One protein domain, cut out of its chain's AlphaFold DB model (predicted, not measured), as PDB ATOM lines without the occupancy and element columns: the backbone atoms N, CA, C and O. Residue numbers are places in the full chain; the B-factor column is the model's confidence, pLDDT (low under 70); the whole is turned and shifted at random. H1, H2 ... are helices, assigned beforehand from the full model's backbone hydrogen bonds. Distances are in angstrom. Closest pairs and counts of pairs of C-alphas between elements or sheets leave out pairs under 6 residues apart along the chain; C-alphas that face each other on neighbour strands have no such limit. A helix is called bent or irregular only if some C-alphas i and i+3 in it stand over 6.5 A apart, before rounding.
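What this domain is: This is residues 4 to 164 of the 443 residues of the protein "Sulfatase domain-containing protein" of Acidobacteria bacterium (UniProt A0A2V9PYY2). Long helix H2 runs through the middle of a bundle, helices side by side, with H3, H4 and arm H6b packed round it. H5 packs on H4, away from H2. The printed part has 161 residues, with six named helices in order H1 to H6, which hold 129 of them, and no named strand; the class is all helix, and the whole is compact, with a radius of gyration of the C-alphas of 17.0 A and spans of 54 by 38 by 26 A.

Where its parts are: H2, residues 17 to 46, spans 43.3 A from C-alpha 17 at (50.980, 10.724, -52.774). H1 is residues 4 to 9, H3 61 to 86, H4 92 to 111, H5 117 to 137. H6, residues 139 to 164, assigned as one helix by its hydrogen bonds, is bent, with C-alphas 148 and 151 6.8 A apart; its arms are H6a, residues 139 to 148, and H6b, residues 151 to 164, with C-alpha 164 at (22.613, 23.289, -35.235). H1 is only just irregular: C-alphas 4 and 7 are 6.6 A apart.

How they stand to each other: Hub H2 forms a hairpin with H3, closest C-alphas Gly 33 and Ser 66, 3.7 A. Every O i to N i+4 pair is within hydrogen-bond range in H2, H4, H5, H6a and H6b, 21 of 22 in H3, 0 of 2 in H1, where 1 of 3 O i to N i+3 pairs is.

The domain as a whole: The printed part has no cut; the H2 to H3 link is long. Residues 4 to 18 and 45 to 57 have pLDDT under 70.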
ATOM      1  N   ASN A   4      54.835   1.218 -56.024       42.84
ATOM      2  CA  ASN A   4      53.497   1.486 -55.475       42.84
ATOM      3  C   ASN A   4      53.117   2.975 -55.424       42.84
ATOM      4  O   ASN A   4      51.933   3.292 -55.401       42.84
ATOM      5  N   TYR A   5      54.090   3.893 -55.451       46.06
ATOM      6  CA  TYR A   5      53.822   5.338 -55.539       46.06
ATOM      7  C   TYR A   5      53.790   5.864 -56.984       46.06
ATOM      8  O   TYR A   5      53.313   6.973 -57.228       46.06
ATOM      9  N   ALA A   6      54.277   5.076 -57.950       43.75
ATOM     10  CA  ALA A   6      54.483   5.526 -59.325       43.75
ATOM     11  C   ALA A   6      53.188   5.576 -60.153       43.75
ATOM     12  O   ALA A   6      53.067   6.447 -61.009       43.75
ATOM     13  N   SER A   7      52.186   4.737 -59.849       45.09
ATOM     14  CA  SER A   7      50.883   4.764 -60.546       45.09
ATOM     15  C   SER A   7      50.150   6.103 -60.389       45.09
ATOM     16  O   SER A   7      49.357   6.477 -61.240       45.09
ATOM     17  N   PHE A   8      50.477   6.868 -59.344       44.97
ATOM     18  CA  PHE A   8      49.891   8.180 -59.079       44.97
ATOM     19  C   PHE A   8      50.808   9.339 -59.513       44.97
ATOM     20  O   PHE A   8      50.354  10.469 -59.646       44.97
ATOM     21  N   ALA A   9      52.096   9.131 -59.777       40.88
ATOM     22  CA  ALA A   9      53.023  10.234 -60.063       40.88
ATOM     23  C   ALA A   9      52.899  10.830 -61.487       40.88
ATOM     24  O   ALA A   9      53.403  11.921 -61.730       40.88
ATOM     25  N   ALA A  10      52.220  10.155 -62.419       39.19
ATOM     26  CA  ALA A  10      52.302  10.448 -63.858       39.19
ATOM     27  C   ALA A  10      51.452  11.635 -64.372       39.19
ATOM     28  O   ALA A  10      51.401  11.874 -65.575       39.19
ATOM     29  N   ILE A  11      50.769  12.387 -63.503       39.56
ATOM     30  CA  ILE A  11      49.889  13.493 -63.911       39.56
ATOM     31  C   ILE A  11      50.259  14.707 -63.070       39.56
ATOM     32  O   ILE A  11      50.031  14.687 -61.864       39.56
ATOM     33  N   GLY A  12      50.847  15.723 -63.710       37.38
ATOM     34  CA  GLY A  12      51.412  16.949 -63.129       37.38
ATOM     35  C   GLY A  12      50.481  17.746 -62.207       37.38
ATOM     36  O   GLY A  12      50.012  18.827 -62.546       37.38
ATOM     37  N   LEU A  13      50.251  17.217 -61.011       42.22
ATOM     38  CA  LEU A  13      49.671  17.865 -59.847       42.22
ATOM     39  C   LEU A  13      50.705  17.684 -58.738       42.22
ATOM     40  O   LEU A  13      50.927  16.564 -58.281       42.22
ATOM     41  N   ALA A  14      51.376  18.771 -58.361       42.34
ATOM     42  CA  ALA A  14      52.531  18.823 -57.460       42.34
ATOM     43  C   ALA A  14      52.210  18.501 -55.980       42.34
ATOM     44  O   ALA A  14      52.755  19.114 -55.069       42.34
ATOM     45  N   GLU A  15      51.319  17.544 -55.722       52.59
ATOM     46  CA  GLU A  15      50.956  17.089 -54.384       52.59
ATOM     47  C   GLU A  15      51.502  15.683 -54.111       52.59
ATOM     48  O   GLU A  15      51.409  14.763 -54.938       52.59
ATOM     49  N   SER A  16      52.047  15.502 -52.905       62.62
ATOM     50  CA  SER A  16      52.574  14.218 -52.445       62.62
ATOM     51  C   SER A  16      51.500  13.121 -52.531       62.62
ATOM     52  O   SER A  16      50.303  13.371 -52.368       62.62
ATOM     53  N   GLY A  17      51.908  11.868 -52.775       66.12
ATOM     54  CA  GLY A  17      50.980  10.724 -52.774       66.12
ATOM     55  C   GLY A  17      50.186  10.589 -51.463       66.12
ATOM     56  O   GLY A  17      49.074  10.072 -51.463       66.12
ATOM     57  N   PHE A  18      50.725  11.133 -50.369       69.69
ATOM     58  CA  PHE A  18      50.072  11.220 -49.067       69.69
ATOM     59  C   PHE A  18      48.892  12.210 -49.040       69.69
ATOM     60  O   PHE A  18      47.844  11.871 -48.502       69.69
ATOM     61  N   SER A  19      49.007  13.382 -49.682       73.50
ATOM     62  CA  SER A  19      47.900  14.355 -49.787       73.50
ATOM     63  C   SER A  19      46.678  13.739 -50.476       73.50
ATOM     64  O   SER A  19      45.555  13.785 -49.977       73.50
ATOM     65  N   ARG A  20      46.913  13.046 -51.594       74.56
ATOM     66  CA  ARG A  20      45.851  12.370 -52.351       74.56
ATOM     67  C   ARG A  20      45.179  11.266 -51.555       74.56
ATOM     68  O   ARG A  20      43.964  11.138 -51.611       74.56
ATOM     69  N   PHE A  21      45.963  10.505 -50.803       80.88
ATOM     70  CA  PHE A  21      45.448   9.475 -49.914       80.88
ATOM     71  C   PHE A  21      44.514  10.060 -48.843       80.88
ATOM     72  O   PHE A  21      43.399   9.571 -48.672       80.88
ATOM     73  N   LEU A  22      44.924  11.150 -48.188       86.06
ATOM     74  CA  LEU A  22      44.105  11.833 -47.184       86.06
ATOM     75  C   LEU A  22      42.796  12.380 -47.761       86.06
ATOM     76  O   LEU A  22      41.753  12.232 -47.130       86.06
ATOM     77  N   ILE A  23      42.823  12.959 -48.967       89.81
ATOM     78  CA  ILE A  23      41.614  13.475 -49.631       89.81
ATOM     79  C   ILE A  23      40.567  12.371 -49.800       89.81
ATOM     80  O   ILE A  23      39.392  12.611 -49.537       89.81
ATOM     81  N   VAL A  24      40.974  11.166 -50.210       91.06
ATOM     82  CA  VAL A  24      40.050  10.033 -50.387       91.06
ATOM     83  C   VAL A  24      39.445   9.614 -49.049       91.06
ATOM     84  O   VAL A  24      38.231   9.473 -48.947       91.06
ATOM     85  N   VAL A  25      40.274   9.468 -48.015       93.38
ATOM     86  CA  VAL A  25      39.833   9.094 -46.663       93.38
ATOM     87  C   VAL A  25      38.827  10.101 -46.106       93.38
ATOM     88  O   VAL A  25      37.746   9.710 -45.670       93.38
ATOM     89  N   ILE A  26      39.162  11.392 -46.166       94.81
ATOM     90  CA  ILE A  26      38.298  12.478 -45.691       94.81
ATOM     91  C   ILE A  26      36.989  12.488 -46.480       94.81
ATOM     92  O   ILE A  26      35.924  12.612 -45.886       94.81
ATOM     93  N   TRP A  27      37.047  12.325 -47.804       96.31
ATOM     94  CA  TRP A  27      35.850  12.307 -48.640       96.31
ATOM     95  C   TRP A  27      34.887  11.185 -48.246       96.31
ATOM     96  O   TRP A  27      33.705  11.447 -48.042       96.31
ATOM     97  N   PHE A  28      35.393   9.955 -48.114       96.56
ATOM     98  CA  PHE A  28      34.566   8.807 -47.744       96.56
ATOM     99  C   PHE A  28      33.999   8.948 -46.333       96.56
ATOM    100  O   PHE A  28      32.816   8.682 -46.152       96.56
ATOM    101  N   GLY A  29      34.801   9.399 -45.363       95.44
ATOM    102  CA  GLY A  29      34.333   9.588 -43.989       95.44
ATOM    103  C   GLY A  29      33.267  10.680 -43.874       95.44
ATOM    104  O   GLY A  29      32.234  10.471 -43.250       95.44
ATOM    105  N   LEU A  30      33.468  11.826 -44.538       96.38
ATOM    106  CA  LEU A  30      32.480  12.908 -44.549       96.38
ATOM    107  C   LEU A  30      31.183  12.483 -45.236       96.38
ATOM    108  O   LEU A  30      30.104  12.787 -44.740       96.38
ATOM    109  N   LEU A  31      31.275  11.810 -46.387       96.62
ATOM    110  CA  LEU A  31      30.088  11.371 -47.111       96.62
ATOM    111  C   LEU A  31      29.320  10.303 -46.329       96.62
ATOM    112  O   LEU A  31      28.097  10.395 -46.254       96.62
ATOM    113  N   ALA A  32      30.027   9.310 -45.781       95.38
ATOM    114  CA  ALA A  32      29.426   8.239 -44.998       95.38
ATOM    115  C   ALA A  32      28.635   8.824 -43.828       95.38
ATOM    116  O   ALA A  32      27.414   8.677 -43.818       95.38
ATOM    117  N   GLY A  33      29.289   9.620 -42.981       93.25
ATOM    118  CA  GLY A  33      28.653  10.138 -41.780       93.25
ATOM    119  C   GLY A  33      27.586  11.201 -42.050       93.25
ATOM    120  O   GLY A  33      26.528  11.165 -41.434       93.25
ATOM    121  N   LEU A  34      27.761  12.104 -43.028       94.94
ATOM    122  CA  LEU A  34      26.691  13.057 -43.371       94.94
ATOM    123  C   LEU A  34      25.412  12.323 -43.790       94.94
ATOM    124  O   LEU A  34      24.311  12.725 -43.405       94.94
ATOM    125  N   VAL A  35      25.554  11.246 -44.567       94.50
ATOM    126  CA  VAL A  35      24.425  10.417 -44.990       94.50
ATOM    127  C   VAL A  35      23.892   9.596 -43.818       94.50
ATOM    128  O   VAL A  35      22.680   9.593 -43.629       94.50
ATOM    129  N   GLU A  36      24.749   8.990 -42.995       91.75
ATOM    130  CA  GLU A  36      24.376   8.262 -41.776       91.75
ATOM    131  C   GLU A  36      23.501   9.129 -40.862       91.75
ATOM    132  O   GLU A  36      22.357   8.781 -40.566       91.75
ATOM    133  N   GLY A  37      23.985  10.311 -40.472       88.25
ATOM    134  CA  GLY A  37      23.256  11.209 -39.586       88.25
ATOM    135  C   GLY A  37      21.932  11.693 -40.182       88.25
ATOM    136  O   GLY A  37      20.937  11.810 -39.462       88.25
ATOM    137  N   CYS A  38      21.876  11.917 -41.501       89.31
ATOM    138  CA  CYS A  38      20.618  12.210 -42.191       89.31
ATOM    139  C   CYS A  38      19.662  11.013 -42.161       89.31
ATOM    140  O   CYS A  38      18.491  11.188 -41.831       89.31
ATOM    141  N   LEU A  39      20.145   9.809 -42.483       86.44
ATOM    142  CA  LEU A  39      19.358   8.579 -42.484       86.44
ATOM    143  C   LEU A  39      18.806   8.279 -41.092       86.44
ATOM    144  O   LEU A  39      17.621   7.992 -40.980       86.44
ATOM    145  N   LEU A  40      19.604   8.425 -40.033       79.88
ATOM    146  CA  LEU A  40      19.158   8.220 -38.655       79.88
ATOM    147  C   LEU A  40      18.015   9.178 -38.281       79.88
ATOM    148  O   LEU A  40      16.990   8.737 -37.767       79.88
ATOM    149  N   ILE A  41      18.128  10.472 -38.611       78.88
ATOM    150  CA  ILE A  41      17.054  11.453 -38.365       78.88
ATOM    151  C   ILE A  41      15.817  11.160 -39.225       78.88
ATOM    152  O   ILE A  41      14.685  11.267 -38.746       78.88
ATOM    153  N   ILE A  42      16.015  10.832 -40.503       80.00
ATOM    154  CA  ILE A  42      14.931  10.558 -41.450       80.00
ATOM    155  C   ILE A  42      14.174   9.299 -41.029       80.00
ATOM    156  O   ILE A  42      12.953   9.350 -40.912       80.00
ATOM    157  N   PHE A  43      14.869   8.196 -40.754       74.94
ATOM    158  CA  PHE A  43      14.250   6.941 -40.337       74.94
ATOM    159  C   PHE A  43      13.559   7.073 -38.980       74.94
ATOM    160  O   PHE A  43      12.422   6.616 -38.853       74.94
ATOM    161  N   GLN A  44      14.153   7.806 -38.028       72.31
ATOM    162  CA  GLN A  44      13.495   8.147 -36.765       72.31
ATOM    163  C   GLN A  44      12.174   8.906 -36.976       72.31
ATOM    164  O   GLN A  44      11.222   8.692 -36.228       72.31
ATOM    165  N   ARG A  45      12.097   9.807 -37.968       67.81
ATOM    166  CA  ARG A  45      10.897  10.621 -38.243       67.81
ATOM    167  C   ARG A  45       9.854   9.925 -39.103       67.81
ATOM    168  O   ARG A  45       8.671  10.171 -38.906       67.81
ATOM    169  N   LEU A  46      10.275   9.145 -40.096       66.75
ATOM    170  CA  LEU A  46       9.369   8.493 -41.045       66.75
ATOM    171  C   LEU A  46       8.548   7.397 -40.388       66.75
ATOM    172  O   LEU A  46       7.419   7.158 -40.797       66.75
ATOM    173  N   ASN A  47       9.143   6.747 -39.398       56.53
ATOM    174  CA  ASN A  47       8.551   5.811 -38.475       56.53
ATOM    175  C   ASN A  47       7.258   5.108 -38.884       56.53
ATOM    176  O   ASN A  47       6.201   5.201 -38.256       56.53
ATOM    177  N   TRP A  48       7.390   4.394 -39.995       50.56
ATOM    178  CA  TRP A  48       6.338   3.696 -40.704       50.56
ATOM    179  C   TRP A  48       5.955   2.420 -39.939       50.56
ATOM    180  O   TRP A  48       6.304   1.320 -40.346       50.56
ATOM    181  N   GLN A  49       5.348   2.621 -38.769       44.09
ATOM    182  CA  GLN A  49       4.708   1.706 -37.813       44.09
ATOM    183  C   GLN A  49       5.416   0.406 -37.358       44.09
ATOM    184  O   GLN A  49       5.094  -0.032 -36.264       44.09
ATOM    185  N   ASP A  50       6.424  -0.148 -38.047       52.53
ATOM    186  CA  ASP A  50       7.009  -1.474 -37.730       52.53
ATOM    187  C   ASP A  50       8.535  -1.592 -37.975       52.53
ATOM    188  O   ASP A  50       9.091  -2.685 -38.129       52.53
ATOM    189  N   TRP A  51       9.265  -0.477 -38.067       50.91
ATOM    190  CA  TRP A  51      10.659  -0.479 -38.542       50.91
ATOM    191  C   TRP A  51      11.704  -0.603 -37.402       50.91
ATOM    192  O   TRP A  51      12.542   0.274 -37.220       50.91
ATOM    193  N   GLY A  52      11.686  -1.719 -36.656       48.25
ATOM    194  CA  GLY A  52      12.748  -2.149 -35.712       48.25
ATOM    195  C   GLY A  52      12.910  -1.338 -34.407       48.25
ATOM    196  O   GLY A  52      12.209  -0.359 -34.172       48.25
ATOM    197  N   GLN A  53      13.845  -1.745 -33.525       51.09
ATOM    198  CA  GLN A  53      14.215  -0.954 -32.333       51.09
ATOM    199  C   GLN A  53      14.918   0.340 -32.774       51.09
ATOM    200  O   GLN A  53      16.106   0.327 -33.104       51.09
ATOM    201  N   MET A  54      14.182   1.450 -32.812       53.00
ATOM    202  CA  MET A  54      14.719   2.734 -33.257       53.00
ATOM    203  C   MET A  54      15.601   3.396 -32.201       53.00
ATOM    204  O   MET A  54      15.251   3.468 -31.024       53.00
ATOM    205  N   LEU A  55      16.742   3.925 -32.641       56.03
ATOM    206  CA  LEU A  55      17.601   4.783 -31.832       56.03
ATOM    207  C   LEU A  55      17.196   6.235 -32.036       56.03
ATOM    208  O   LEU A  55      17.261   6.748 -33.150       56.03
ATOM    209  N   HIS A  56      16.827   6.898 -30.944       61.59
ATOM    210  CA  HIS A  56      16.612   8.333 -30.969       61.59
ATOM    211  C   HIS A  56      17.943   9.075 -30.944       61.59
ATOM    212  O   HIS A  56      18.785   8.887 -30.057       61.59
ATOM    213  N   VAL A  57      18.102   9.938 -31.934       68.88
ATOM    214  CA  VAL A  57      19.226  10.838 -32.133       68.88
ATOM    215  C   VAL A  57      18.702  12.271 -32.263       68.88
ATOM    216  O   VAL A  57      17.583  12.509 -32.729       68.88
ATOM    217  N   SER A  58      19.492  13.250 -31.823       72.69
ATOM    218  CA  SER A  58      19.207  14.668 -32.072       72.69
ATOM    219  C   SER A  58      19.961  15.162 -33.307       72.69
ATOM    220  O   SER A  58      20.836  14.483 -33.841       72.69
ATOM    221  N   ALA A  59      19.631  16.375 -33.760       78.75
ATOM    222  CA  ALA A  59      20.252  17.006 -34.924       78.75
ATOM    223  C   ALA A  59      21.802  17.004 -34.921       78.75
ATOM    224  O   ALA A  59      22.371  16.747 -35.984       78.75
ATOM    225  N   PRO A  60      22.496  17.230 -33.783       82.12
ATOM    226  CA  PRO A  60      23.939  17.035 -33.651       82.12
ATOM    227  C   PRO A  60      24.519  15.771 -34.294       82.12
ATOM    228  O   PRO A  60      25.656  15.812 -34.765       82.12
ATOM    229  N   ILE A  61      23.762  14.667 -34.370       82.56
ATOM    230  CA  ILE A  61      24.255  13.405 -34.937       82.56
ATOM    231  C   ILE A  61      24.838  13.572 -36.345       82.56
ATOM    232  O   ILE A  61      25.771  12.856 -36.678       82.56
ATOM    233  N   ILE A  62      24.361  14.540 -37.140       88.00
ATOM    234  CA  ILE A  62      24.831  14.808 -38.511       88.00
ATOM    235  C   ILE A  62      26.328  15.123 -38.545       88.00
ATOM    236  O   ILE A  62      27.060  14.600 -39.385       88.00
ATOM    237  N   TRP A  63      26.802  15.988 -37.647       87.50
ATOM    238  CA  TRP A  63      28.216  16.358 -37.642       87.50
ATOM    239  C   TRP A  63      29.067  15.362 -36.851       87.50
ATOM    240  O   TRP A  63      30.233  15.151 -37.182       87.50
ATOM    241  N   ILE A  64      28.476  14.717 -35.843       86.38
ATOM    242  CA  ILE A  64      29.131  13.697 -35.017       86.38
ATOM    243  C   ILE A  64      29.475  12.455 -35.840       86.38
ATOM    244  O   ILE A  64      30.622  12.025 -35.812       86.38
ATOM    245  N   SER A  65      28.501  11.897 -36.568       89.31
ATOM    246  CA  SER A  65      28.688  10.747 -37.471       89.31
ATOM    247  C   SER A  65      29.796  11.023 -38.479       89.31
ATOM    248  O   SER A  65      30.758  10.272 -38.570       89.31
ATOM    249  N   SER A  66      29.742  12.186 -39.134       92.69
ATOM    250  CA  SER A  66      30.779  12.644 -40.070       92.69
ATOM    251  C   SER A  66      32.177  12.648 -39.451       92.69
ATOM    252  O   SER A  66      33.137  12.189 -40.067       92.69
ATOM    253  N   LEU A  67      32.315  13.161 -38.225       90.56
ATOM    254  CA  LEU A  67      33.600  13.186 -37.531       90.56
ATOM    255  C   LEU A  67      34.055  11.776 -37.124       90.56
ATOM    256  O   LEU A  67      35.224  11.435 -37.310       90.56
ATOM    257  N   ALA A  68      33.142  10.961 -36.593       87.25
ATOM    258  CA  ALA A  68      33.410   9.585 -36.190       87.25
ATOM    259  C   ALA A  68      33.889   8.737 -37.378       87.25
ATOM    260  O   ALA A  68      34.899   8.041 -37.266       87.25
ATOM    261  N   ASP A  69      33.229   8.866 -38.525       91.88
ATOM    262  CA  ASP A  69      33.556   8.129 -39.740       91.88
ATOM    263  C   ASP A  69      34.879   8.577 -40.349       91.88
ATOM    264  O   ASP A  69      35.686   7.731 -40.725       91.88
ATOM    265  N   VAL A  70      35.179   9.882 -40.381       93.75
ATOM    266  CA  VAL A  70      36.504  10.367 -40.813       93.75
ATOM    267  C   VAL A  70      37.619   9.772 -39.949       93.75
ATOM    268  O   VAL A  70      38.642   9.335 -40.484       93.75
ATOM    269  N   LEU A  71      37.430   9.713 -38.627       90.31
ATOM    270  CA  LEU A  71      38.415   9.134 -37.710       90.31
ATOM    271  C   LEU A  71      38.558   7.620 -37.903       90.31
ATOM    272  O   LEU A  71      39.680   7.119 -38.017       90.31
ATOM    273  N   LEU A  72      37.441   6.892 -37.981       89.19
ATOM    274  CA  LEU A  72      37.435   5.444 -38.187       89.19
ATOM    275  C   LEU A  72      38.073   5.068 -39.527       89.19
ATOM    276  O   LEU A  72      38.915   4.170 -39.598       89.19
ATOM    277  N   PHE A  73      37.694   5.769 -40.590       93.94
ATOM    278  CA  PHE A  73      38.178   5.506 -41.937       93.94
ATOM    279  C   PHE A  73      39.653   5.883 -42.044       93.94
ATOM    280  O   PHE A  73      40.420   5.158 -42.675       93.94
ATOM    281  N   GLY A  74      40.079   6.950 -41.361       93.00
ATOM    282  CA  GLY A  74      41.486   7.301 -41.196       93.00
ATOM    283  C   GLY A  74      42.289   6.213 -40.494       93.00
ATOM    284  O   GLY A  74      43.357   5.836 -40.978       93.00
ATOM    285  N   ALA A  75      41.767   5.639 -39.410       89.88
ATOM    286  CA  ALA A  75      42.416   4.530 -38.715       89.88
ATOM    287  C   ALA A  75      42.535   3.283 -39.612       89.88
ATOM    288  O   ALA A  75      43.621   2.707 -39.721       89.88
ATOM    289  N   ALA A  76      41.460   2.905 -40.315       90.38
ATOM    290  CA  ALA A  76      41.479   1.800 -41.274       90.38
ATOM    291  C   ALA A  76      42.509   2.040 -42.392       90.38
ATOM    292  O   ALA A  76      43.308   1.164 -42.721       90.38
ATOM    293  N   ALA A  77      42.554   3.259 -42.924       89.88
ATOM    294  CA  ALA A  77      43.492   3.672 -43.955       89.88
ATOM    295  C   ALA A  77      44.958   3.617 -43.469       89.88
ATOM    296  O   ALA A  77      45.833   3.134 -44.192       89.88
ATOM    297  N   CYS A  78      45.238   4.013 -42.223       90.44
ATOM    298  CA  CYS A  78      46.559   3.872 -41.602       90.44
ATOM    299  C   CYS A  78      47.009   2.406 -41.493       90.44
ATOM    300  O   CYS A  78      48.174   2.106 -41.765       90.44
ATOM    301  N   VAL A  79      46.101   1.484 -41.155       90.25
ATOM    302  CA  VAL A  79      46.397   0.039 -41.134       90.25
ATOM    303  C   VAL A  79      46.746  -0.458 -42.536       90.25
ATOM    304  O   VAL A  79      47.755  -1.140 -42.713       90.25
ATOM    305  N   ILE A  80      45.973  -0.062 -43.550       89.31
ATOM    306  CA  ILE A  80      46.237  -0.421 -44.951       89.31
ATOM    307  C   ILE A  80      47.614   0.102 -45.393       89.31
ATOM    308  O   ILE A  80      48.375  -0.629 -46.026       89.31
ATOM    309  N   LEU A  81      47.978   1.334 -45.019       87.75
ATOM    310  CA  LEU A  81      49.308   1.888 -45.288       87.75
ATOM    311  C   LEU A  81      50.426   1.108 -44.589       87.75
ATOM    312  O   LEU A  81      51.481   0.897 -45.187       87.75
ATOM    313  N   ALA A  82      50.223   0.683 -43.341       88.00
ATOM    314  CA  ALA A  82      51.201  -0.119 -42.611       88.00
ATOM    315  C   ALA A  82      51.431  -1.476 -43.297       88.00
ATOM    316  O   ALA A  82      52.576  -1.863 -43.522       88.00
ATOM    317  N   VAL A  83      50.359  -2.147 -43.728       88.75
ATOM    318  CA  VAL A  83      50.438  -3.395 -44.507       88.75
ATOM    319  C   VAL A  83      51.145  -3.159 -45.846       88.75
ATOM    320  O   VAL A  83      52.041  -3.917 -46.215       88.75
ATOM    321  N   ALA A  84      50.828  -2.069 -46.546       85.88
ATOM    322  CA  ALA A  84      51.465  -1.722 -47.815       85.88
ATOM    323  C   ALA A  84      52.974  -1.445 -47.694       85.88
ATOM    324  O   ALA A  84      53.712  -1.629 -48.661       85.88
ATOM    325  N   LYS A  85      53.445  -1.007 -46.518       85.94
ATOM    326  CA  LYS A  85      54.882  -0.866 -46.230       85.94
ATOM    327  C   LYS A  85      55.575  -2.216 -46.051       85.94
ATOM    328  O   LYS A  85      56.748  -2.326 -46.392       85.94
ATOM    329  N   ILE A  86      54.865  -3.217 -45.533       91.25
ATOM    330  CA  ILE A  86      55.392  -4.568 -45.306       91.25
ATOM    331  C   ILE A  86      55.432  -5.360 -46.620       91.25
ATOM    332  O   ILE A  86      56.383  -6.099 -46.862       91.25
ATOM    333  N   PHE A  87      54.432  -5.186 -47.488       89.00
ATOM    334  CA  PHE A  87      54.281  -5.959 -48.722       89.00
ATOM    335  C   PHE A  87      54.530  -5.099 -49.978       89.00
ATOM    336  O   PHE A  87      53.661  -4.320 -50.378       89.00
ATOM    337  N   PRO A  88      55.672  -5.264 -50.679       78.94
ATOM    338  CA  PRO A  88      56.065  -4.396 -51.795       78.94
ATOM    339  C   PRO A  88      55.140  -4.414 -53.016       78.94
ATOM    340  O   PRO A  88      55.168  -3.460 -53.780       78.94
ATOM    341  N   ASN A  89      54.321  -5.452 -53.201       84.62
ATOM    342  CA  ASN A  89      53.380  -5.577 -54.325       84.62
ATOM    343  C   ASN A  89      51.919  -5.351 -53.902       84.62
ATOM    344  O   ASN A  89      50.990  -5.754 -54.600       84.62
ATOM    345  N   PHE A  90      51.702  -4.756 -52.730       82.75
ATOM    346  CA  PHE A  90      50.367  -4.552 -52.196       82.75
ATOM    347  C   PHE A  90      49.582  -3.514 -53.020       82.75
ATOM    348  O   PHE A  90      50.064  -2.387 -53.193       82.75
ATOM    349  N   PRO A  91      48.362  -3.834 -53.499       86.38
ATOM    350  CA  PRO A  91      47.552  -2.925 -54.305       86.38
ATOM    351  C   PRO A  91      46.898  -1.856 -53.419       86.38
ATOM    352  O   PRO A  91      45.695  -1.886 -53.154       86.38
ATOM    353  N   LEU A  92      47.706  -0.903 -52.944       85.12
ATOM    354  CA  LEU A  92      47.340   0.076 -51.919       85.12
ATOM    355  C   LEU A  92      46.047   0.824 -52.249       85.12
ATOM    356  O   LEU A  92      45.131   0.870 -51.433       85.12
ATOM    357  N   VAL A  93      45.952   1.392 -53.448       83.19
ATOM    358  CA  VAL A  93      44.816   2.241 -53.826       83.19
ATOM    359  C   VAL A  93      43.547   1.429 -54.009       83.19
ATOM    360  O   VAL A  93      42.524   1.789 -53.435       83.19
ATOM    361  N   ALA A  94      43.607   0.327 -54.758       87.38
ATOM    362  CA  ALA A  94      42.443  -0.531 -54.954       87.38
ATOM    363  C   ALA A  94      41.931  -1.074 -53.612       87.38
ATOM    364  O   ALA A  94      40.730  -1.056 -53.368       87.38
ATOM    365  N   THR A  95      42.839  -1.464 -52.711       90.75
ATOM    366  CA  THR A  95      42.472  -1.933 -51.367       90.75
ATOM    367  C   THR A  95      41.867  -0.817 -50.524       90.75
ATOM    368  O   THR A  95      40.852  -1.029 -49.875       90.75
ATOM    369  N   THR A  96      42.437   0.390 -50.571       90.75
ATOM    370  CA  THR A  96      41.905   1.550 -49.840       90.75
ATOM    371  C   THR A  96      40.497   1.892 -50.313       90.75
ATOM    372  O   THR A  96      39.583   1.970 -49.501       90.75
ATOM    373  N   VAL A  97      40.294   2.037 -51.626       92.06
ATOM    374  CA  VAL A  97      38.974   2.337 -52.197       92.06
ATOM    375  C   VAL A  97      37.975   1.230 -51.867       92.06
ATOM    376  O   VAL A  97      36.848   1.543 -51.490       92.06
ATOM    377  N   PHE A  98      38.383  -0.039 -51.941       95.88
ATOM    378  CA  PHE A  98      37.533  -1.166 -51.565       95.88
ATOM    379  C   PHE A  98      37.116  -1.101 -50.097       95.88
ATOM    380  O   PHE A  98      35.923  -1.111 -49.812       95.88
ATOM    381  N   CYS A  99      38.072  -0.989 -49.173       95.69
ATOM    382  CA  CYS A  99      37.788  -0.958 -47.742       95.69
ATOM    383  C   CYS A  99      36.914   0.241 -47.358       95.69
ATOM    384  O   CYS A  99      35.944   0.063 -46.630       95.69
ATOM    385  N   LEU A 100      37.210   1.437 -47.874       95.62
ATOM    386  CA  LEU A 100      36.415   2.633 -47.580       95.62
ATOM    387  C   LEU A 100      35.000   2.531 -48.158       95.62
ATOM    388  O   LEU A 100      34.037   2.813 -47.454       95.62
ATOM    389  N   SER A 101      34.850   2.042 -49.393       96.19
ATOM    390  CA  SER A 101      33.526   1.830 -50.000       96.19
ATOM    391  C   SER A 101      32.726   0.753 -49.272       96.19
ATOM    392  O   SER A 101      31.516   0.887 -49.128       96.19
ATOM    393  N   PHE A 102      33.392  -0.310 -48.812       96.50
ATOM    394  CA  PHE A 102      32.773  -1.363 -48.012       96.50
ATOM    395  C   PHE A 102      32.240  -0.798 -46.698       96.50
ATOM    396  O   PHE A 102      31.079  -1.036 -46.381       96.50
ATOM    397  N   LEU A 103      33.048  -0.011 -45.979       94.69
ATOM    398  CA  LEU A 103      32.616   0.638 -44.745       94.69
ATOM    399  C   LEU A 103      31.444   1.598 -45.011       94.69
ATOM    400  O   LEU A 103      30.418   1.502 -44.352       94.69
ATOM    401  N   THR A 104      31.513   2.460 -46.025       95.94
ATOM    402  CA  THR A 104      30.387   3.352 -46.359       95.94
ATOM    403  C   THR A 104      29.107   2.586 -46.712       95.94
ATOM    404  O   THR A 104      28.028   2.920 -46.236       95.94
ATOM    405  N   ALA A 105      29.199   1.542 -47.537       95.00
ATOM    406  CA  ALA A 105      28.025   0.772 -47.943       95.00
ATOM    407  C   ALA A 105      27.428  -0.022 -46.775       95.00
ATOM    408  O   ALA A 105      26.208  -0.066 -46.615       95.00
ATOM    409  N   TYR A 106      28.279  -0.648 -45.959       92.88
ATOM    410  CA  TYR A 106      27.848  -1.368 -44.767       92.88
ATOM    411  C   TYR A 106      27.156  -0.431 -43.775       92.88
ATOM    412  O   TYR A 106      26.119  -0.794 -43.212       92.88
ATOM    413  N   ASP A 107      27.684   0.784 -43.631       89.94
ATOM    414  CA  ASP A 107      27.125   1.809 -42.764       89.94
ATOM    415  C   ASP A 107      25.672   2.147 -43.130       89.94
ATOM    416  O   ASP A 107      24.731   1.931 -42.360       89.94
ATOM    417  N   TRP A 108      25.452   2.532 -44.384       91.88
ATOM    418  CA  TRP A 108      24.122   2.908 -44.856       91.88
ATOM    419  C   TRP A 108      23.132   1.743 -44.858       91.88
ATOM    420  O   TRP A 108      21.960   1.928 -44.527       91.88
ATOM    421  N   LEU A 109      23.577   0.532 -45.210       88.75
ATOM    422  CA  LEU A 109      22.714  -0.653 -45.241       88.75
ATOM    423  C   LEU A 109      22.237  -1.061 -43.846       88.75
ATOM    424  O   LEU A 109      21.103  -1.508 -43.682       88.75
ATOM    425  N   THR A 110      23.087  -0.909 -42.834       82.38
ATOM    426  CA  THR A 110      22.738  -1.267 -41.454       82.38
ATOM    427  C   THR A 110      21.920  -0.185 -40.756       82.38
ATOM    428  O   THR A 110      21.084  -0.537 -39.921       82.38
ATOM    429  N   CYS A 111      22.035   1.087 -41.164       79.06
ATOM    430  CA  CYS A 111      21.108   2.154 -40.761       79.06
ATOM    431  C   CYS A 111      19.636   1.820 -41.066       79.06
ATOM    432  O   CYS A 111      18.742   2.287 -40.366       79.06
ATOM    433  N   ILE A 112      19.369   0.970 -42.067       77.69
ATOM    434  CA  ILE A 112      18.011   0.526 -42.415       77.69
ATOM    435  C   ILE A 112      17.419  -0.390 -41.331       77.69
ATOM    436  O   ILE A 112      16.204  -0.461 -41.189       77.69
ATOM    437  N   GLY A 113      18.230  -1.151 -40.591       71.94
ATOM    438  CA  GLY A 113      17.759  -1.978 -39.470       71.94
ATOM    439  C   GLY A 113      16.839  -3.168 -39.808       71.94
ATOM    440  O   GLY A 113      16.364  -3.829 -38.888       71.94
ATOM    441  N   ARG A 114      16.575  -3.474 -41.090       75.06
ATOM    442  CA  ARG A 114      15.736  -4.626 -41.522       75.06
ATOM    443  C   ARG A 114      16.497  -5.751 -42.197       75.06
ATOM    444  O   ARG A 114      15.989  -6.862 -42.316       75.06
ATOM    445  N   LEU A 115      17.696  -5.454 -42.674       79.94
ATOM    446  CA  LEU A 115      18.555  -6.447 -43.285       79.94
ATOM    447  C   LEU A 115      19.313  -7.184 -42.181       79.94
ATOM    448  O   LEU A 115      19.821  -6.576 -41.239       79.94
ATOM    449  N   GLN A 116      19.394  -8.507 -42.305       83.69
ATOM    450  CA  GLN A 116      20.271  -9.304 -41.455       83.69
ATOM    451  C   GLN A 116      21.722  -8.852 -41.664       83.69
ATOM    452  O   GLN A 116      22.114  -8.517 -42.784       83.69
ATOM    453  N   HIS A 117      22.539  -8.882 -40.608       82.25
ATOM    454  CA  HIS A 117      23.922  -8.386 -40.664       82.25
ATOM    455  C   HIS A 117      24.732  -9.071 -41.779       82.25
ATOM    456  O   HIS A 117      25.474  -8.411 -42.502       82.25
ATOM    457  N   TRP A 118      24.521 -10.372 -41.995       87.56
ATOM    458  CA  TRP A 118      25.145 -11.120 -43.091       87.56
ATOM    459  C   TRP A 118      24.734 -10.623 -44.479       87.56
ATOM    460  O   TRP A 118      25.578 -10.530 -45.369       87.56
ATOM    461  N   SER A 119      23.468 -10.245 -44.660       91.88
ATOM    462  CA  SER A 119      22.985  -9.645 -45.907       91.88
ATOM    463  C   SER A 119      23.650  -8.291 -46.151       91.88
ATOM    464  O   SER A 119      24.108  -8.034 -47.263       91.88
ATOM    465  N   CYS A 120      23.771  -7.454 -45.113       90.38
ATOM    466  CA  CYS A 120      24.490  -6.181 -45.201       90.38
ATOM    467  C   CYS A 120      25.957  -6.386 -45.585       90.38
ATOM    468  O   CYS A 120      26.452  -5.685 -46.462       90.38
ATOM    469  N   LEU A 121      26.642  -7.362 -44.977       91.50
ATOM    470  CA  LEU A 121      28.039  -7.681 -45.285       91.50
ATOM    471  C   LEU A 121      28.219  -8.087 -46.752       91.50
ATOM    472  O   LEU A 121      29.064  -7.522 -47.444       91.50
ATOM    473  N   LEU A 122      27.414  -9.033 -47.244       94.31
ATOM    474  CA  LEU A 122      27.513  -9.518 -48.624       94.31
ATOM    475  C   LEU A 122      27.208  -8.414 -49.645       94.31
ATOM    476  O   LEU A 122      27.939  -8.262 -50.626       94.31
ATOM    477  N   LEU A 123      26.166  -7.614 -49.401       95.56
ATOM    478  CA  LEU A 123      25.816  -6.484 -50.263       95.56
ATOM    479  C   LEU A 123      26.901  -5.404 -50.248       95.56
ATOM    480  O   LEU A 123      27.284  -4.917 -51.311       95.56
ATOM    481  N   ALA A 124      27.442  -5.067 -49.075       96.12
ATOM    482  CA  ALA A 124      28.527  -4.101 -48.949       96.12
ATOM    483  C   ALA A 124      29.789  -4.562 -49.692       96.12
ATOM    484  O   ALA A 124      30.409  -3.759 -50.387       96.12
ATOM    485  N   ILE A 125      30.137  -5.854 -49.619       97.00
ATOM    486  CA  ILE A 125      31.246  -6.435 -50.394       97.00
ATOM    487  C   ILE A 125      30.986  -6.273 -51.894       97.00
ATOM    488  O   ILE A 125      31.853  -5.777 -52.614       97.00
ATOM    489  N   GLY A 126      29.791  -6.645 -52.365       97.38
ATOM    490  CA  GLY A 126      29.420  -6.531 -53.777       97.38
ATOM    491  C   GLY A 126      29.496  -5.091 -54.293       97.38
ATOM    492  O   GLY A 126      30.145  -4.828 -55.310       97.38
ATOM    493  N   LEU A 127      28.903  -4.144 -53.560       96.88
ATOM    494  CA  LEU A 127      28.936  -2.715 -53.885       96.88
ATOM    495  C   LEU A 127      30.371  -2.175 -53.901       96.88
ATOM    496  O   LEU A 127      30.768  -1.507 -54.858       96.88
ATOM    497  N   ALA A 128      31.179  -2.524 -52.897       97.19
ATOM    498  CA  ALA A 128      32.575  -2.116 -52.818       97.19
ATOM    499  C   ALA A 128      33.414  -2.680 -53.970       97.19
ATOM    500  O   ALA A 128      34.227  -1.959 -54.553       97.19
ATOM    501  N   SER A 129      33.210  -3.945 -54.355       96.94
ATOM    502  CA  SER A 129      33.892  -4.556 -55.500       96.94
ATOM    503  C   SER A 129      33.548  -3.850 -56.812       96.94
ATOM    504  O   SER A 129      34.447  -3.541 -57.598       96.94
ATOM    505  N   VAL A 130      32.264  -3.559 -57.050       96.75
ATOM    506  CA  VAL A 130      31.815  -2.843 -58.255       96.75
ATOM    507  C   VAL A 130      32.399  -1.432 -58.289       96.75
ATOM    508  O   VAL A 130      32.991  -1.038 -59.300       96.75
ATOM    509  N   PHE A 131      32.311  -0.699 -57.178       95.25
ATOM    510  CA  PHE A 131      32.830   0.663 -57.090       95.25
ATOM    511  C   PHE A 131      34.351   0.712 -57.270       95.25
ATOM    512  O   PHE A 131      34.855   1.539 -58.026       95.25
ATOM    513  N   THR A 132      35.092  -0.224 -56.673       94.81
ATOM    514  CA  THR A 132      36.556  -0.311 -56.814       94.81
ATOM    515  C   THR A 132      36.969  -0.560 -58.261       94.81
ATOM    516  O   THR A 132      37.886   0.089 -58.767       94.81
ATOM    517  N   ARG A 133      36.267  -1.454 -58.974       93.94
ATOM    518  CA  ARG A 133      36.518  -1.706 -60.404       93.94
ATOM    519  C   ARG A 133      36.233  -0.472 -61.253       93.94
ATOM    520  O   ARG A 133      36.991  -0.180 -62.177       93.94
ATOM    521  N   TRP A 134      35.155   0.250 -60.954       94.50
ATOM    522  CA  TRP A 134      34.828   1.499 -61.640       94.50
ATOM    523  C   TRP A 134      35.874   2.590 -61.376       94.50
ATOM    524  O   TRP A 134      36.344   3.217 -62.328       94.50
ATOM    525  N   ALA A 135      36.274   2.772 -60.115       90.31
ATOM    526  CA  ALA A 135      37.256   3.765 -59.698       90.31
ATOM    527  C   ALA A 135      38.631   3.488 -60.319       90.31
ATOM    528  O   ALA A 135      39.254   4.410 -60.831       90.31
ATOM    529  N   GLY A 136      39.060   2.222 -60.375       88.06
ATOM    530  CA  GLY A 136      40.303   1.830 -61.048       88.06
ATOM    531  C   GLY A 136      40.293   2.114 -62.555       88.06
ATOM    532  O   GLY A 136      41.288   2.566 -63.105       88.06
ATOM    533  N   ARG A 137      39.148   1.936 -63.233       91.12
ATOM    534  CA  ARG A 137      38.995   2.296 -64.659       91.12
ATOM    535  C   ARG A 137      38.939   3.808 -64.905       91.12
ATOM    536  O   ARG A 137      39.150   4.247 -66.031       91.12
ATOM    537  N   ASN A 138      38.616   4.603 -63.883       90.75
ATOM    538  CA  ASN A 138      38.360   6.042 -63.991       90.75
ATOM    539  C   ASN A 138      39.207   6.868 -63.010       90.75
ATOM    540  O   ASN A 138      38.782   7.948 -62.597       90.75
ATOM    541  N   GLU A 139      40.403   6.400 -62.656       84.25
ATOM    542  CA  GLU A 139      41.209   6.914 -61.539       84.25
ATOM    543  C   GLU A 139      41.379   8.444 -61.560       84.25
ATOM    544  O   GLU A 139      41.084   9.137 -60.586       84.25
ATOM    545  N   ILE A 140      41.747   9.001 -62.717       83.94
ATOM    546  CA  ILE A 140      41.966  10.444 -62.906       83.94
ATOM    547  C   ILE A 140      40.673  11.247 -62.711       83.94
ATOM    548  O   ILE A 140      40.692  12.379 -62.218       83.94
ATOM    549  N   ARG A 141      39.535  10.700 -63.154       88.62
ATOM    550  CA  ARG A 141      38.225  11.348 -63.005       88.62
ATOM    551  C   ARG A 141      37.762  11.272 -61.552       88.62
ATOM    552  O   ARG A 141      37.327  12.291 -61.025       88.62
ATOM    553  N   ALA A 142      37.926  10.118 -60.905       87.50
ATOM    554  CA  ALA A 142      37.577   9.905 -59.504       87.50
ATOM    555  C   ALA A 142      38.375  10.831 -58.572       87.50
ATOM    556  O   ALA A 142      37.784  11.562 -57.783       87.50
ATOM    557  N   LEU A 143      39.700  10.914 -58.737       86.25
ATOM    558  CA  LEU A 143      40.547  11.818 -57.950       86.25
ATOM    559  C   LEU A 143      40.158  13.291 -58.116       86.25
ATOM    560  O   LEU A 143      40.074  14.027 -57.133       86.25
ATOM    561  N   ARG A 144      39.911  13.738 -59.356       89.19
ATOM    562  CA  ARG A 144      39.458  15.115 -59.613       89.19
ATOM    563  C   ARG A 144      38.108  15.392 -58.964       89.19
ATOM    564  O   ARG A 144      37.917  16.476 -58.417       89.19
ATOM    565  N   PHE A 145      37.197  14.426 -59.023       92.06
ATOM    566  CA  PHE A 145      35.888  14.520 -58.396       92.06
ATOM    567  C   PHE A 145      36.005  14.645 -56.874       92.06
ATOM    568  O   PHE A 145      35.481  15.607 -56.312       92.06
ATOM    569  N   TRP A 146      36.755  13.760 -56.213       92.81
ATOM    570  CA  TRP A 146      36.970  13.818 -54.764       92.81
ATOM    571  C   TRP A 146      37.627  15.130 -54.342       92.81
ATOM    572  O   TRP A 146      37.094  15.833 -53.489       92.81
ATOM    573  N   ARG A 147      38.706  15.550 -55.014       90.81
ATOM    574  CA  ARG A 147      39.376  16.825 -54.709       90.81
ATOM    575  C   ARG A 147      38.439  18.027 -54.836       90.81
ATOM    576  O   ARG A 147      38.514  18.951 -54.036       90.81
ATOM    577  N   ARG A 148      37.564  18.031 -55.846       93.75
ATOM    578  CA  ARG A 148      36.615  19.130 -56.075       93.75
ATOM    579  C   ARG A 148      35.461  19.134 -55.071       93.75
ATOM    580  O   ARG A 148      34.918  20.197 -54.795       93.75
ATOM    581  N   THR A 149      35.077  17.972 -54.547       95.44
ATOM    582  CA  THR A 149      33.889  17.824 -53.691       95.44
ATOM    583  C   THR A 149      34.200  17.806 -52.197       95.44
ATOM    584  O   THR A 149      33.339  18.218 -51.429       95.44
ATOM    585  N   VAL A 150      35.415  17.438 -51.763       95.31
ATOM    586  CA  VAL A 150      35.808  17.507 -50.338       95.31
ATOM    587  C   VAL A 150      35.559  18.893 -49.723       95.31
ATOM    588  O   VAL A 150      34.902  18.940 -48.686       95.31
ATOM    589  N   PRO A 151      35.976  20.023 -50.334       95.62
ATOM    590  CA  PRO A 151      35.698  21.342 -49.763       95.62
ATOM    591  C   PRO A 151      34.199  21.628 -49.614       95.62
ATOM    592  O   PRO A 151      33.789  22.253 -48.642       95.62
ATOM    593  N   ALA A 152      33.374  21.131 -50.542       95.56
ATOM    594  CA  ALA A 152      31.924  21.267 -50.456       95.56
ATOM    595  C   ALA A 152      31.343  20.430 -49.304       95.56
ATOM    596  O   ALA A 152      30.515  20.942 -48.562       95.56
ATOM    597  N   LEU A 153      31.809  19.190 -49.104       96.25
ATOM    598  CA  LEU A 153      31.392  18.352 -47.971       96.25
ATOM    599  C   LEU A 153      31.805  18.963 -46.625       96.25
ATOM    600  O   LEU A 153      31.000  18.992 -45.699       96.25
ATOM    601  N   ILE A 154      33.022  19.512 -46.528       95.81
ATOM    602  CA  ILE A 154      33.471  20.258 -45.342       95.81
ATOM    603  C   ILE A 154      32.580  21.484 -45.127       95.81
ATOM    604  O   ILE A 154      32.134  21.726 -44.011       95.81
ATOM    605  N   GLY A 155      32.270  22.232 -46.190       96.25
ATOM    606  CA  GLY A 155      31.341  23.359 -46.130       96.25
ATOM    607  C   GLY A 155      29.962  22.952 -45.607       96.25
ATOM    608  O   GLY A 155      29.442  23.600 -44.704       96.25
ATOM    609  N   VAL A 156      29.398  21.847 -46.106       95.25
ATOM    610  CA  VAL A 156      28.123  21.289 -45.624       95.25
ATOM    611  C   VAL A 156      28.211  20.912 -44.147       95.25
ATOM    612  O   VAL A 156      27.318  21.274 -43.384       95.25
ATOM    613  N   LEU A 157      29.289  20.249 -43.721       93.75
ATOM    614  CA  LEU A 157      29.509  19.883 -42.323       93.75
ATOM    615  C   LEU A 157      29.590  21.119 -41.413       93.75
ATOM    616  O   LEU A 157      28.929  21.162 -40.378       93.75
ATOM    617  N   LEU A 158      30.360  22.136 -41.809       94.56
ATOM    618  CA  LEU A 158      30.509  23.384 -41.054       94.56
ATOM    619  C   LEU A 158      29.192  24.161 -40.981       94.56
ATOM    620  O   LEU A 158      28.838  24.663 -39.917       94.56
ATOM    621  N   VAL A 159      28.439  24.224 -42.083       94.00
ATOM    622  CA  VAL A 159      27.104  24.836 -42.109       94.00
ATOM    623  C   VAL A 159      26.139  24.053 -41.226       94.00
ATOM    624  O   VAL A 159      25.385  24.677 -40.486       94.00
ATOM    625  N   ALA A 160      26.164  22.719 -41.247       89.50
ATOM    626  CA  ALA A 160      25.338  21.893 -40.374       89.50
ATOM    627  C   ALA A 160      25.678  22.147 -38.899       89.50
ATOM    628  O   ALA A 160      24.782  22.453 -38.117       89.50
ATOM    629  N   PHE A 161      26.964  22.112 -38.538       89.31
ATOM    630  CA  PHE A 161      27.451  22.411 -37.190       89.31
ATOM    631  C   PHE A 161      27.012  23.807 -36.726       89.31
ATOM    632  O   PHE A 161      26.355  23.944 -35.692       89.31
ATOM    633  N   ALA A 162      27.301  24.839 -37.523       90.00
ATOM    634  CA  ALA A 162      26.930  26.213 -37.210       90.00
ATOM    635  C   ALA A 162      25.411  26.361 -37.101       90.00
ATOM    636  O   ALA A 162      24.919  26.918 -36.128       90.00
ATOM    637  N   THR A 163      24.647  25.811 -38.045       87.81
ATOM    638  CA  THR A 163      23.184  25.893 -38.019       87.81
ATOM    639  C   THR A 163      22.622  25.209 -36.781       87.81
ATOM    640  O   THR A 163      21.756  25.780 -36.136       87.81
ATOM    641  N   ILE A 164      23.104  24.024 -36.408       83.00
ATOM    642  CA  ILE A 164      22.613  23.289 -35.235       83.00
ATOM    643  C   ILE A 164      22.864  24.085 -33.947       83.00
ATOM    644  O   ILE A 164      21.932  24.294 -33.166       83.00
TER     645      ILE A 164